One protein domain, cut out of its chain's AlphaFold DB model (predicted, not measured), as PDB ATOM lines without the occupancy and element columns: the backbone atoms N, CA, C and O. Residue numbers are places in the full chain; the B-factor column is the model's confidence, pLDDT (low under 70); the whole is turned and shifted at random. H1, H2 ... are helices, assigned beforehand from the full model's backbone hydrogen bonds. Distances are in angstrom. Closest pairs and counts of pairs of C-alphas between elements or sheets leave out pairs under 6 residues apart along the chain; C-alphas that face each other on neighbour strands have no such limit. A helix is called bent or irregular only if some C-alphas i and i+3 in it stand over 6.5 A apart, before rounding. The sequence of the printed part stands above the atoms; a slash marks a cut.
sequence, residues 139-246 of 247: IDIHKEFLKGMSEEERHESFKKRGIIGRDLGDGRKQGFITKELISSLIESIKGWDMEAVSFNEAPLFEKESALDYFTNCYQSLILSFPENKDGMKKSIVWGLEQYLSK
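What this domain is: This is residues 139 to 246 of the 247 residues of an uncharacterized protein of Criblamydia sequanensis CRIB-18 (UniProt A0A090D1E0). Three helices, H3, H5 and H6, make a bundle with their centres in a triangle, and the longest helix, H2, packs along H5 and runs along the longest axis. H1 packs on H6, while short H4 sits away from the bundle, near the end of H5. The printed part has 108 residues with six named helices, H1 to H6 in chain order, and no named strand: the class is all helix. The whole is compact, with a radius of gyration of the C-alphas of 13.5 A, and spans 37 by 32 by 20 A.

Where its parts are: H1, residues 139 to 145, begins at C-alpha 139 (147.599, 132.425, 157.271). H2 is residues 151 to 173, 32.8 A long, and H3 is residues 179 to 191, 18.3 A. H4 is residues 197 to 200. H5, residues 210 to 223, measures 20.0 A. H6, residues 226 to 244, measures 26.8 A and ends at C-alpha 244 (155.429, 116.984, 153.196). H6 is irregular, with C-alphas 227 and 230 8.5 A apart, and has a kink of 32 degrees near residue 233.

How they stand to each other: H1 touches H6 at residues 231 to 235 alone, closest at the C-alphas of Phe 145 and Gly 231, 4.8 A. H2, with residues 157 to 164 alone, touches H5 at a shallow tilt of 3 degrees, opposite ways; the closest C-alphas, of Lys 160 and Leu 221, are 6.7 A apart. H3 touches H6 at a shallow tilt of 24 degrees, closest at Ile 186 and Val 237, C-alphas 5.9 A apart. H5 and H6 form a helical hairpin. H2 and H6 are apart. Every O i to N i+4 pair is within hydrogen-bond range in H1, H2, H3 and H5; H6 has 13 of 15, and H4 is too short for such a pair.

The domain as a whole: The C-alphas farthest apart, of Gly 148 and Gly 175, are 37.1 A apart. The printed part has no cut and no long link. Residues 202 to 207 are under pLDDT 70.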
ATOM      1  N   ILE A 139     148.416 131.906 156.168       81.75
ATOM      2  CA  ILE A 139     147.599 132.425 157.271       81.75
ATOM      3  C   ILE A 139     146.167 132.656 156.781       81.75
ATOM      4  O   ILE A 139     145.228 132.242 157.456       81.75
ATOM      5  N   ASP A 140     145.987 133.233 155.591       84.12
ATOM      6  CA  ASP A 140     144.655 133.456 155.015       84.12
ATOM      7  C   ASP A 140     143.904 132.137 154.768       84.12
ATOM      8  O   ASP A 140     142.741 132.009 155.140       84.12
ATOM      9  N   ILE A 141     144.579 131.112 154.238       86.75
ATOM     10  CA  ILE A 141     144.000 129.769 154.062       86.75
ATOM     11  C   ILE A 141     143.597 129.162 155.414       86.75
ATOM     12  O   ILE A 141     142.496 128.625 155.554       86.75
ATOM     13  N   HIS A 142     144.453 129.271 156.435       82.69
ATOM     14  CA  HIS A 142     144.109 128.818 157.783       82.69
ATOM     15  C   HIS A 142     142.906 129.577 158.355       82.69
ATOM     16  O   HIS A 142     142.052 128.952 158.982       82.69
ATOM     17  N   LYS A 143     142.791 130.888 158.113       83.38
ATOM     18  CA  LYS A 143     141.630 131.687 158.528       83.38
ATOM     19  C   LYS A 143     140.351 131.234 157.841       83.38
ATOM     20  O   LYS A 143     139.338 131.114 158.514       83.38
ATOM     21  N   GLU A 144     140.399 130.928 156.548       89.81
ATOM     22  CA  GLU A 144     139.232 130.416 155.823       89.81
ATOM     23  C   GLU A 144     138.754 129.073 156.386       89.81
ATOM     24  O   GLU A 144     137.556 128.877 156.608       89.81
ATOM     25  N   PHE A 145     139.682 128.161 156.698       90.56
ATOM     26  CA  PHE A 145     139.328 126.902 157.358       90.56
ATOM     27  C   PHE A 145     138.748 127.104 158.763       90.56
ATOM     28  O   PHE A 145     137.923 126.304 159.197       90.56
ATOM     29  N   LEU A 146     139.171 128.156 159.465       89.44
ATOM     30  CA  LEU A 146     138.815 128.450 160.855       89.44
ATOM     31  C   LEU A 146     137.892 129.674 160.980       89.44
ATOM     32  O   LEU A 146     137.877 130.341 162.012       89.44
ATOM     33  N   LYS A 147     137.114 129.989 159.936       88.38
ATOM     34  CA  LYS A 147     136.282 131.205 159.885       88.38
ATOM     35  C   LYS A 147     135.188 131.266 160.956       88.38
ATOM     36  O   LYS A 147     134.684 132.346 161.240       88.38
ATOM     37  N   GLY A 148     134.813 130.115 161.517       87.06
ATOM     38  CA  GLY A 148     133.850 129.995 162.613       87.06
ATOM     39  C   GLY A 148     134.442 130.243 164.003       87.06
ATOM     40  O   GLY A 148     133.686 130.302 164.964       87.06
ATOM     41  N   MET A 149     135.766 130.396 164.116       91.88
ATOM     42  CA  MET A 149     136.446 130.625 165.391       91.88
ATOM     43  C   MET A 149     136.503 132.108 165.759       91.88
ATOM     44  O   MET A 149     136.662 132.972 164.889       91.88
ATOM     45  N   SER A 150     136.472 132.407 167.056       90.12
ATOM     46  CA  SER A 150     136.832 133.726 167.582       90.12
ATOM     47  C   SER A 150     138.325 134.031 167.369       90.12
ATOM     48  O   SER A 150     139.114 133.175 166.957       90.12
ATOM     49  N   GLU A 151     138.743 135.277 167.612       83.81
ATOM     50  CA  GLU A 151     140.168 135.637 167.566       83.81
ATOM     51  C   GLU A 151     140.972 134.893 168.642       83.81
ATOM     52  O   GLU A 151     142.052 134.374 168.363       83.81
ATOM     53  N   GLU A 152     140.409 134.767 169.841       86.94
ATOM     54  CA  GLU A 152     140.998 134.058 170.978       86.94
ATOM     55  C   GLU A 152     141.153 132.561 170.686       86.94
ATOM     56  O   GLU A 152     142.210 131.983 170.945       86.94
ATOM     57  N   GLU A 153     140.136 131.934 170.089       90.12
ATOM     58  CA  GLU A 153     140.194 130.526 169.684       90.12
ATOM     59  C   GLU A 153     141.255 130.286 168.604       90.12
ATOM     60  O   GLU A 153     142.022 129.322 168.687       90.12
ATOM     61  N   ARG A 154     141.361 131.183 167.610       87.38
ATOM     62  CA  ARG A 154     142.433 131.109 166.604       87.38
ATOM     63  C   ARG A 154     143.810 131.250 167.245       87.38
ATOM     64  O   ARG A 154     144.709 130.481 166.905       87.38
ATOM     65  N   HIS A 155     143.974 132.177 168.184       84.69
ATOM     66  CA  HIS A 155     145.232 132.357 168.903       84.69
ATOM     67  C   HIS A 155     145.632 131.092 169.681       84.69
ATOM     68  O   HIS A 155     146.761 130.610 169.549       84.69
ATOM     69  N   GLU A 156     144.705 130.495 170.435       88.50
ATOM     70  CA  GLU A 156     144.966 129.251 171.170       88.50
ATOM     71  C   GLU A 156     145.246 128.071 170.219       88.50
ATOM     72  O   GLU A 156     146.130 127.250 170.484       88.50
ATOM     73  N   SER A 157     144.570 128.012 169.066       90.00
ATOM     74  CA  SER A 157     144.845 127.030 168.007       90.00
ATOM     75  C   SER A 157     146.278 127.155 167.488       90.00
ATOM     76  O   SER A 157     146.998 126.154 167.419       90.00
ATOM     77  N   PHE A 158     146.740 128.373 167.186       86.81
ATOM     78  CA  PHE A 158     148.121 128.599 166.760       86.81
ATOM     79  C   PHE A 158     149.123 128.194 167.835       86.81
ATOM     80  O   PHE A 158     150.125 127.558 167.513       86.81
ATOM     81  N   LYS A 159     148.852 128.494 169.108       86.00
ATOM     82  CA  LYS A 159     149.728 128.120 170.225       86.00
ATOM     83  C   LYS A 159     149.879 126.604 170.348       86.00
ATOM     84  O   LYS A 159     151.002 126.101 170.399       86.00
ATOM     85  N   LYS A 160     148.770 125.858 170.329       89.81
ATOM     86  CA  LYS A 160     148.796 124.385 170.358       89.81
ATOM     87  C   LYS A 160     149.507 123.809 169.127       89.81
ATOM     88  O   LYS A 160     150.316 122.896 169.263       89.81
ATOM     89  N   ARG A 161     149.285 124.379 167.936       88.31
ATOM     90  CA  ARG A 161     150.011 124.002 166.707       88.31
ATOM     91  C   ARG A 161     151.505 124.304 166.782       88.31
ATOM     92  O   ARG A 161     152.288 123.523 166.258       88.31
ATOM     93  N   GLY A 162     151.898 125.400 167.427       83.50
ATOM     94  CA  GLY A 162     153.297 125.763 167.639       83.50
ATOM     95  C   GLY A 162     154.052 124.695 168.426       83.50
ATOM     96  O   GLY A 162     155.181 124.367 168.074       83.50
ATOM     97  N   ILE A 163     153.414 124.097 169.438       86.88
ATOM     98  CA  ILE A 163     153.979 122.976 170.208       86.88
ATOM     99  C   ILE A 163     154.186 121.758 169.298       86.88
ATOM    100  O   ILE A 163     155.304 121.268 169.185       86.88
ATOM    101  N   ILE A 164     153.146 121.339 168.572       90.56
ATOM    102  CA  ILE A 164     153.231 120.186 167.659       90.56
ATOM    103  C   ILE A 164     154.295 120.421 166.574       90.56
ATOM    104  O   ILE A 164     155.076 119.530 166.254       90.56
ATOM    105  N   GLY A 165     154.355 121.635 166.019       86.75
ATOM    106  CA  GLY A 165     155.338 122.026 165.010       86.75
ATOM    107  C   GLY A 165     156.778 122.012 165.528       86.75
ATOM    108  O   GLY A 165     157.670 121.585 164.797       86.75
ATOM    109  N   ARG A 166     157.009 122.429 166.780       84.06
ATOM    110  CA  ARG A 166     158.312 122.298 167.450       84.06
ATOM    111  C   ARG A 166     158.704 120.828 167.574       84.06
ATOM    112  O   ARG A 166     159.798 120.466 167.160       84.06
ATOM    113  N   ASP A 167     157.798 119.984 168.063       88.25
ATOM    114  CA  ASP A 167     158.076 118.561 168.280       88.25
ATOM    115  C   ASP A 167     158.347 117.828 166.945       88.25
ATOM    116  O   ASP A 167     159.238 116.980 166.866       88.25
ATOM    117  N   LEU A 168     157.661 118.217 165.859       88.12
ATOM    118  CA  LEU A 168     157.992 117.792 164.489       88.12
ATOM    119  C   LEU A 168     159.391 118.264 164.057       88.12
ATOM    120  O   LEU A 168     160.141 117.504 163.447       88.12
ATOM    121  N   GLY A 169     159.757 119.513 164.352       82.94
ATOM    122  CA  GLY A 169     161.078 120.062 164.043       82.94
ATOM    123  C   GLY A 169     162.206 119.322 164.767       82.94
ATOM    124  O   GLY A 169     163.195 118.933 164.145       82.94
ATOM    125  N   ASP A 170     162.042 119.067 166.061       83.00
ATOM    126  CA  ASP A 170     163.043 118.372 166.872       83.00
ATOM    127  C   ASP A 170     163.148 116.897 166.507       83.00
ATOM    128  O   ASP A 170     164.256 116.371 166.360       83.00
ATOM    129  N   GLY A 171     162.015 116.241 166.257       85.56
ATOM    130  CA  GLY A 171     162.030 114.860 165.810       85.56
ATOM    131  C   GLY A 171     162.703 114.668 164.459       85.56
ATOM    132  O   GLY A 171     163.342 113.649 164.185       85.56
ATOM    133  N   ARG A 172     162.626 115.692 163.613       83.62
ATOM    134  CA  ARG A 172     163.331 115.703 162.344       83.62
ATOM    135  C   ARG A 172     164.836 115.855 162.503       83.62
ATOM    136  O   ARG A 172     165.570 115.125 161.841       83.62
ATOM    137  N   LYS A 173     165.304 116.740 163.392       79.38
ATOM    138  CA  LYS A 173     166.739 116.862 163.725       79.38
ATOM    139  C   LYS A 173     167.306 115.530 164.227       79.38
ATOM    140  O   LYS A 173     168.451 115.202 163.938       79.38
ATOM    141  N   GLN A 174     166.486 114.752 164.931       84.12
ATOM    142  CA  GLN A 174     166.819 113.415 165.428       84.12
ATOM    143  C   GLN A 174     166.655 112.301 164.372       84.12
ATOM    144  O   GLN A 174     166.985 111.149 164.639       84.12
ATOM    145  N   GLY A 175     166.171 112.627 163.169       84.62
ATOM    146  CA  GLY A 175     166.107 111.718 162.025       84.62
ATOM    147  C   GLY A 175     164.898 110.781 161.977       84.62
ATOM    148  O   GLY A 175     164.849 109.935 161.088       84.62
ATOM    149  N   PHE A 176     163.917 110.913 162.877       86.62
ATOM    150  CA  PHE A 176     162.757 110.008 162.912       86.62
ATOM    151  C   PHE A 176     161.497 110.556 162.225       86.62
ATOM    152  O   PHE A 176     160.550 109.805 161.999       86.62
ATOM    153  N   ILE A 177     161.468 111.840 161.853       90.44
ATOM    154  CA  ILE A 177     160.394 112.404 161.019       90.44
ATOM    155  C   ILE A 177     160.736 112.199 159.545       90.44
ATOM    156  O   ILE A 177     161.558 112.922 158.976       90.44
ATOM    157  N   THR A 178     160.086 111.214 158.925       90.75
ATOM    158  CA  THR A 178     160.267 110.867 157.508       90.75
ATOM    159  C   THR A 178     159.050 111.247 156.664       90.75
ATOM    160  O   THR A 178     157.975 111.559 157.188       90.75
ATOM    161  N   LYS A 179     159.195 111.203 155.332       93.31
ATOM    162  CA  LYS A 179     158.069 111.420 154.410       93.31
ATOM    163  C   LYS A 179     156.973 110.384 154.625       93.31
ATOM    164  O   LYS A 179     155.795 110.730 154.596       93.31
ATOM    165  N   GLU A 180     157.360 109.139 154.871       94.94
ATOM    166  CA  GLU A 180     156.465 108.010 155.117       94.94
ATOM    167  C   GLU A 180     155.667 108.219 156.406       94.94
ATOM    168  O   GLU A 180     154.452 108.022 156.403       94.94
ATOM    169  N   LEU A 181     156.316 108.693 157.478       95.00
ATOM    170  CA  LEU A 181     155.638 109.020 158.732       95.00
ATOM    171  C   LEU A 181     154.611 110.139 158.530       95.00
ATOM    172  O   LEU A 181     153.458 109.981 158.922       95.00
ATOM    173  N   ILE A 182     154.997 111.244 157.881       96.19
ATOM    174  CA  ILE A 182     154.070 112.359 157.627       96.19
ATOM    175  C   ILE A 182     152.923 111.941 156.705       96.19
ATOM    176  O   ILE A 182     151.783 112.326 156.943       96.19
ATOM    177  N   SER A 183     153.196 111.126 155.685       97.31
ATOM    178  CA  SER A 183     152.159 110.605 154.785       97.31
ATOM    179  C   SER A 183     151.171 109.718 155.545       97.31
ATOM    180  O   SER A 183     149.966 109.905 155.429       97.31
ATOM    181  N   SER A 184     151.674 108.819 156.396       96.56
ATOM    182  CA  SER A 184     150.840 107.949 157.236       96.56
ATOM    183  C   SER A 184     149.988 108.753 158.219       96.56
ATOM    184  O   SER A 184     148.812 108.457 158.417       96.56
ATOM    185  N   LEU A 185     150.556 109.817 158.793       96.56
ATOM    186  CA  LEU A 185     149.841 110.731 159.676       96.56
ATOM    187  C   LEU A 185     148.715 111.474 158.945       96.56
ATOM    188  O   LEU A 185     147.607 111.569 159.469       96.56
ATOM    189  N   ILE A 186     148.970 111.969 157.729       97.88
ATOM    190  CA  ILE A 186     147.947 112.620 156.896       97.88
ATOM    191  C   ILE A 186     146.787 111.659 156.620       97.88
ATOM    192  O   ILE A 186     145.631 112.042 156.801       97.88
ATOM    193  N   GLU A 187     147.084 110.427 156.205       97.06
ATOM    194  CA  GLU A 187     146.058 109.429 155.887       97.06
ATOM    195  C   GLU A 187     145.249 109.020 157.126       97.06
ATOM    196  O   GLU A 187     144.020 108.966 157.059       97.06
ATOM    197  N   SER A 188     145.906 108.849 158.279       94.25
ATOM    198  CA  SER A 188     145.238 108.607 159.566       94.25
ATOM    199  C   SER A 188     144.227 109.713 159.892       94.25
ATOM    200  O   SER A 188     143.042 109.448 160.101       94.25
ATOM    201  N   ILE A 189     144.658 110.977 159.819       95.06
ATOM    202  CA  ILE A 189     143.807 112.138 160.115       95.06
ATOM    203  C   ILE A 189     142.650 112.248 159.113       95.06
ATOM    204  O   ILE A 189     141.515 112.534 159.501       95.06
ATOM    205  N   LYS A 190     142.903 112.015 157.817       95.69
ATOM    206  CA  LYS A 190     141.857 112.001 156.779       95.69
ATOM    207  C   LYS A 190     140.789 110.945 157.069       95.69
ATOM    208  O   LYS A 190     139.609 111.250 156.889       95.69
ATOM    209  N   GLY A 191     141.188 109.779 157.572       92.88
ATOM    210  CA  GLY A 191     140.300 108.669 157.918       92.88
ATOM    211  C   GLY A 191     139.421 108.883 159.154       92.88
ATOM    212  O   GLY A 191     138.467 108.133 159.334       92.88
ATOM    213  N   TRP A 192     139.688 109.893 159.991       93.06
ATOM    214  CA  TRP A 192     138.890 110.126 161.201       93.06
ATOM    215  C   TRP A 192     137.425 110.445 160.902       93.06
ATOM    216  O   TRP A 192     137.124 111.419 160.208       93.06
ATOM    217  N   ASP A 193     136.527 109.669 161.500       90.94
ATOM    218  CA  ASP A 193     135.127 110.037 161.655       90.94
ATOM    219  C   ASP A 193     134.987 110.923 162.902       90.94
ATOM    220  O   ASP A 193     135.148 110.462 164.032       90.94
ATOM    221  N   MET A 194     134.720 112.211 162.683       89.81
ATOM    222  CA  MET A 194     134.688 113.231 163.739       89.81
ATOM    223  C   MET A 194     133.480 113.092 164.676       89.81
ATOM    224  O   MET A 194     133.449 113.731 165.732       89.81
ATOM    225  N   GLU A 195     132.499 112.270 164.295       87.12
ATOM    226  CA  GLU A 195     131.291 111.985 165.071       87.12
ATOM    227  C   GLU A 195     131.343 110.609 165.748       87.12
ATOM    228  O   GLU A 195     130.510 110.305 166.604       87.12
ATOM    229  N   ALA A 196     132.350 109.786 165.435       85.75
ATOM    230  CA  ALA A 196     132.533 108.501 166.090       85.75
ATOM    231  C   ALA A 196     132.820 108.678 167.589       85.75
ATOM    232  O   ALA A 196     133.633 109.507 168.003       85.75
ATOM    233  N   VAL A 197     132.193 107.840 168.420       79.69
ATOM    234  CA  VAL A 197     132.426 107.821 169.878       79.69
ATOM    235  C   VAL A 197     133.911 107.617 170.186       79.69
ATOM    236  O   VAL A 197     134.473 108.349 170.992       79.69
ATOM    237  N   SER A 198     134.570 106.723 169.447       76.69
ATOM    238  CA  SER A 198     136.004 106.437 169.572       76.69
ATOM    239  C   SER A 198     136.914 107.633 169.272       76.69
ATOM    240  O   SER A 198     138.048 107.658 169.735       76.69
ATOM    241  N   PHE A 199     136.457 108.616 168.488       80.94
ATOM    242  CA  PHE A 199     137.212 109.850 168.255       80.94
ATOM    243  C   PHE A 199     137.050 110.843 169.415       80.94
ATOM    244  O   PHE A 199     137.978 111.585 169.737       80.94
ATOM    245  N   ASN A 200     135.867 110.874 170.031       79.12
ATOM    246  CA  ASN A 200     135.546 111.788 171.128       79.12
ATOM    247  C   ASN A 200     136.066 111.297 172.489       79.12
ATOM    248  O   ASN A 200     136.173 112.085 173.429       79.12
ATOM    249  N   GLU A 201     136.425 110.019 172.597       71.62
ATOM    250  CA  GLU A 201     137.217 109.500 173.706       71.62
ATOM    251  C   GLU A 201     138.667 109.985 173.569       71.62
ATOM    252  O   GLU A 201     139.289 109.872 172.511       71.62
ATOM    253  N   ALA A 202     139.206 110.584 174.638       58.38
ATOM    254  CA  ALA A 202     140.593 111.032 174.650       58.38
ATOM    255  C   ALA A 202     141.514 109.833 174.361       58.38
ATOM    256  O   ALA A 202     141.315 108.775 174.966       58.38
ATOM    257  N   PRO A 203     142.516 109.973 173.474       62.16
ATOM    258  CA  PRO A 203     143.367 108.848 173.129       62.16
ATOM    259  C   PRO A 203     144.061 108.314 174.384       62.16
ATOM    260  O   PRO A 203     144.638 109.084 175.162       62.16
ATOM    261  N   LEU A 204     144.013 106.994 174.580       59.97
ATOM    262  CA  LEU A 204     144.849 106.326 175.572       59.97
ATOM    263  C   LEU A 204     146.300 106.666 175.217       59.97
ATOM    264  O   LEU A 204     146.757 106.402 174.107       59.97
ATOM    265  N   PHE A 205     147.002 107.341 176.127       61.09
ATOM    266  CA  PHE A 205     148.361 107.838 175.895       61.09
ATOM    267  C   PHE A 205     149.384 106.689 175.976       61.09
ATOM    268  O   PHE A 205     150.321 106.722 176.769       61.09
ATOM    269  N   GLU A 206     149.213 105.659 175.156       57.84
ATOM    270  CA  GLU A 206     150.190 104.590 174.974       57.84
ATOM    271  C   GLU A 206     151.117 105.007 173.824       57.84
ATOM    272  O   GLU A 206     150.761 104.997 172.649       57.84
ATOM    273  N   LYS A 207     152.299 105.524 174.180       62.72
ATOM    274  CA  LYS A 207     153.298 106.029 173.224       62.72
ATOM    275  C   LYS A 207     154.090 104.867 172.622       62.72
ATOM    276  O   LYS A 207     155.255 104.682 172.970       62.72
ATOM    277  N   GLU A 208     153.471 104.089 171.745       72.62
ATOM    278  CA  GLU A 208     154.150 102.957 171.103       72.62
ATOM    279  C   GLU A 208     154.998 103.389 169.897       72.62
ATOM    280  O   GLU A 208     156.075 102.838 169.663       72.62
ATOM    281  N   SER A 209     154.582 104.438 169.176       86.50
ATOM    282  CA  SER A 209     155.332 104.990 168.045       86.50
ATOM    283  C   SER A 209     155.250 106.519 167.924       86.50
ATOM    284  O   SER A 209     154.411 107.192 168.529       86.50
ATOM    285  N   ALA A 210     156.126 107.096 167.092       88.75
ATOM    286  CA  ALA A 210     156.057 108.515 166.736       88.75
ATOM    287  C   ALA A 210     154.754 108.861 165.987       88.75
ATOM    288  O   ALA A 210     154.226 109.959 166.164       88.75
ATOM    289  N   LEU A 211     154.208 107.931 165.193       91.31
ATOM    290  CA  LEU A 211     152.923 108.118 164.517       91.31
ATOM    291  C   LEU A 211     151.783 108.253 165.534       91.31
ATOM    292  O   LEU A 211     150.980 109.179 165.409       91.31
ATOM    293  N   ASP A 212     151.749 107.400 166.560       88.31
ATOM    294  CA  ASP A 212     150.716 107.441 167.607       88.31
ATOM    295  C   ASP A 212     150.792 108.744 168.395       88.31
ATOM    296  O   ASP A 212     149.782 109.408 168.621       88.31
ATOM    297  N   TYR A 213     152.011 109.176 168.732       90.56
ATOM    298  CA  TYR A 213     152.232 110.451 169.403       90.56
ATOM    299  C   TYR A 213     151.623 111.629 168.625       90.56
ATOM    300  O   TYR A 213     150.814 112.376 169.180       90.56
ATOM    301  N   PHE A 214     151.952 111.788 167.337       92.75
ATOM    302  CA  PHE A 214     151.423 112.907 166.550       92.75
ATOM    303  C   PHE A 214     149.929 112.767 166.250       92.75
ATOM    304  O   PHE A 214     149.220 113.775 166.267       92.75
ATOM    305  N   THR A 215     149.438 111.546 166.034       91.94
ATOM    306  CA  THR A 215     148.003 111.251 165.880       91.94
ATOM    307  C   THR A 215     147.237 111.759 167.106       91.94
ATOM    308  O   THR A 215     146.316 112.565 166.971       91.94
ATOM    309  N   ASN A 216     147.708 111.421 168.310       89.94
ATOM    310  CA  ASN A 216     147.103 111.838 169.576       89.94
ATOM    311  C   ASN A 216     147.196 113.350 169.811       89.94
ATOM    312  O   ASN A 216     146.240 113.974 170.283       89.94
ATOM    313  N   CYS A 217     148.325 113.972 169.457       92.31
ATOM    314  CA  CYS A 217     148.486 115.424 169.525       92.31
ATOM    315  C   CYS A 217     147.485 116.153 168.619       92.31
ATOM    316  O   CYS A 217     146.849 117.116 169.056       92.31
ATOM    317  N   TYR A 218     147.314 115.699 167.374       94.19
ATOM    318  CA  TYR A 218     146.374 116.315 166.438       94.19
ATOM    319  C   TYR A 218     144.912 116.041 166.805       94.19
ATOM    320  O   TYR A 218     144.088 116.944 166.671       94.19
ATOM    321  N   GLN A 219     144.589 114.862 167.342       92.50
ATOM    322  CA  GLN A 219     143.252 114.569 167.862       92.50
ATOM    323  C   GLN A 219     142.924 115.491 169.043       92.50
ATOM    324  O   GLN A 219     141.900 116.171 169.034       92.50
ATOM    325  N   SER A 220     143.845 115.616 170.005       91.94
ATOM    326  CA  SER A 220     143.703 116.517 171.160       91.94
ATOM    327  C   SER A 220     143.560 117.984 170.746       91.94
ATOM    328  O   SER A 220     142.802 118.745 171.359       91.94
ATOM    329  N   LEU A 221     144.277 118.403 169.696       93.56
ATOM    330  CA  LEU A 221     144.125 119.732 169.112       93.56
ATOM    331  C   LEU A 221     142.702 119.934 168.589       93.56
ATOM    332  O   LEU A 221     142.095 120.949 168.913       93.56
ATOM    333  N   ILE A 222     142.161 118.992 167.815       94.12
ATOM    334  CA  ILE A 222     140.804 119.121 167.273       94.12
ATOM    335  C   ILE A 222     139.750 119.116 168.388       94.12
ATOM    336  O   ILE A 222     138.872 119.976 168.390       94.12
ATOM    337  N   LEU A 223     139.868 118.219 169.366       92.44
ATOM    338  CA  LEU A 223     138.936 118.136 170.496       92.44
ATOM    339  C   LEU A 223     138.944 119.391 171.384       92.44
ATOM    340  O   LEU A 223     137.970 119.651 172.082       92.44
ATOM    341  N   SER A 224     140.000 120.208 171.323       92.50
ATOM    342  CA  SER A 224     140.026 121.514 171.995       92.50
ATOM    343  C   SER A 224     139.061 122.536 171.366       92.50
ATOM    344  O   SER A 224     138.843 123.587 171.958       92.50
ATOM    345  N   PHE A 225     138.501 122.249 170.183       92.88
ATOM    346  CA  PHE A 225     137.619 123.140 169.424       92.88
ATOM    347  C   PHE A 225     136.401 122.379 168.858       92.88
ATOM    348  O   PHE A 225     136.296 122.199 167.639       92.88
ATOM    349  N   PRO A 226     135.475 121.917 169.722       89.81
ATOM    350  CA  PRO A 226     134.404 120.984 169.351       89.81
ATOM    351  C   PRO A 226     133.461 121.516 168.260       89.81
ATOM    352  O   PRO A 226     133.070 120.764 167.371       89.81
ATOM    353  N   GLU A 227     133.180 122.820 168.252       92.31
ATOM    354  CA  GLU A 227     132.302 123.453 167.253       92.31
ATOM    355  C   GLU A 227     132.973 123.646 165.880       92.31
ATOM    356  O   GLU A 227     132.331 124.010 164.899       92.31
ATOM    357  N   ASN A 228     134.286 123.416 165.791       93.00
ATOM    358  CA  ASN A 228     135.093 123.695 164.602       93.00
ATOM    359  C   ASN A 228     135.922 122.477 164.150       93.00
ATOM    360  O   ASN A 228     136.919 122.633 163.434       93.00
ATOM    361  N   LYS A 229     135.516 121.260 164.542       93.00
ATOM    362  CA  LYS A 229     136.232 119.999 164.275       93.00
ATOM    363  C   LYS A 229     136.626 119.823 162.803       93.00
ATOM    364  O   LYS A 229     137.799 119.591 162.500       93.00
ATOM    365  N   ASP A 230     135.683 120.015 161.881       92.88
ATOM    366  CA  ASP A 230     135.922 119.853 160.440       92.88
ATOM    367  C   ASP A 230     136.888 120.889 159.865       92.88
ATOM    368  O   ASP A 230     137.770 120.566 159.063       92.88
ATOM    369  N   GLY A 231     136.730 122.151 160.276       94.38
ATOM    370  CA  GLY A 231     137.627 123.234 159.885       94.38
ATOM    371  C   GLY A 231     139.051 122.969 160.370       94.38
ATOM    372  O   GLY A 231     140.014 123.080 159.606       94.38
ATOM    373  N   MET A 232     139.185 122.516 161.620       94.31
ATOM    374  CA  MET A 232     140.468 122.154 162.210       94.31
ATOM    375  C   MET A 232     141.117 120.979 161.477       94.31
ATOM    376  O   MET A 232     142.286 121.088 161.098       94.31
ATOM    377  N   LYS A 233     140.366 119.905 161.199       95.06
ATOM    378  CA  LYS A 233     140.840 118.748 160.425       95.06
ATOM    379  C   LYS A 233     141.374 119.167 159.054       95.06
ATOM    380  O   LYS A 233     142.522 118.863 158.735       95.06
ATOM    381  N   LYS A 234     140.599 119.931 158.270       95.81
ATOM    382  CA  LYS A 234     141.026 120.441 156.949       95.81
ATOM    383  C   LYS A 234     142.310 121.267 157.042       95.81
ATOM    384  O   LYS A 234     143.245 121.063 156.273       95.81
ATOM    385  N   SER A 235     142.369 122.152 158.031       94.25
ATOM    386  CA  SER A 235     143.512 123.025 158.290       94.25
ATOM    387  C   SER A 235     144.775 122.262 158.722       94.25
ATOM    388  O   SER A 235     145.890 122.665 158.393       94.25
ATOM    389  N   ILE A 236     144.634 121.167 159.479       94.88
ATOM    390  CA  ILE A 236     145.749 120.278 159.852       94.88
ATOM    391  C   ILE A 236     146.262 119.528 158.625       94.88
ATOM    392  O   ILE A 236     147.454 119.600 158.332       94.88
ATOM    393  N   VAL A 237     145.364 118.854 157.898       96.50
ATOM    394  CA  VAL A 237     145.708 118.057 156.712       96.50
ATOM    395  C   VAL A 237     146.439 118.914 155.688       96.50
ATOM    396  O   VAL A 237     147.542 118.564 155.277       96.50
ATOM    397  N   TRP A 238     145.886 120.083 155.358       95.88
ATOM    398  CA  TRP A 238     146.524 121.010 154.429       95.88
ATOM    399  C   TRP A 238     147.924 121.426 154.904       95.88
ATOM    400  O   TRP A 238     148.875 121.417 154.124       95.88
ATOM    401  N   GLY A 239     148.086 121.743 156.195       91.94
ATOM    402  CA  GLY A 239     149.382 122.123 156.763       91.94
ATOM    403  C   GLY A 239     150.430 121.006 156.674       91.94
ATOM    404  O   GLY A 239     151.579 121.268 156.318       91.94
ATOM    405  N   LEU A 240     150.031 119.761 156.944       93.81
ATOM    406  CA  LEU A 240     150.900 118.589 156.822       93.81
ATOM    407  C   LEU A 240     151.256 118.282 155.362       93.81
ATOM    408  O   LEU A 240     152.402 117.948 155.082       93.81
ATOM    409  N   GLU A 241     150.333 118.460 154.416       94.69
ATOM    410  CA  GLU A 241     150.612 118.316 152.979       94.69
ATOM    411  C   GLU A 241     151.618 119.375 152.494       94.69
ATOM    412  O   GLU A 241     152.570 119.065 151.770       94.69
ATOM    413  N   GLN A 242     151.476 120.623 152.958       89.81
ATOM    414  CA  GLN A 242     152.459 121.678 152.693       89.81
ATOM    415  C   GLN A 242     153.828 121.355 153.296       89.81
ATOM    416  O   GLN A 242     154.850 121.644 152.670       89.81
ATOM    417  N   TYR A 243     153.865 120.767 154.491       88.38
ATOM    418  CA  TYR A 243     155.101 120.317 155.123       88.38
ATOM    419  C   TYR A 243     155.752 119.179 154.325       88.38
ATOM    420  O   TYR A 243     156.917 119.294 153.948       88.38
ATOM    421  N   LEU A 244     154.983 118.144 153.970       91.44
ATOM    422  CA  LEU A 244     155.429 116.984 153.196       91.44
ATOM    423  C   LEU A 244     156.041 117.379 151.847       91.44
ATOM    424  O   LEU A 244     157.083 116.850 151.471       91.44
ATOM    425  N   SER A 245     155.436 118.342 151.143       88.38
ATOM    426  CA  SER A 245     155.955 118.829 149.855       88.38
ATOM    427  C   SER A 245     157.339 119.489 149.943       88.38
ATOM    428  O   SER A 245     158.018 119.637 148.928       88.38
ATOM    429  N   LYS A 246     157.755 119.898 151.150       81.56
ATOM    430  CA  LYS A 246     159.017 120.598 151.416       81.56
ATOM    431  C   LYS A 246     160.045 119.739 152.151       81.56
ATOM    432  O   LYS A 246     161.166 120.223 152.335       81.56
TER     433      LYS A 246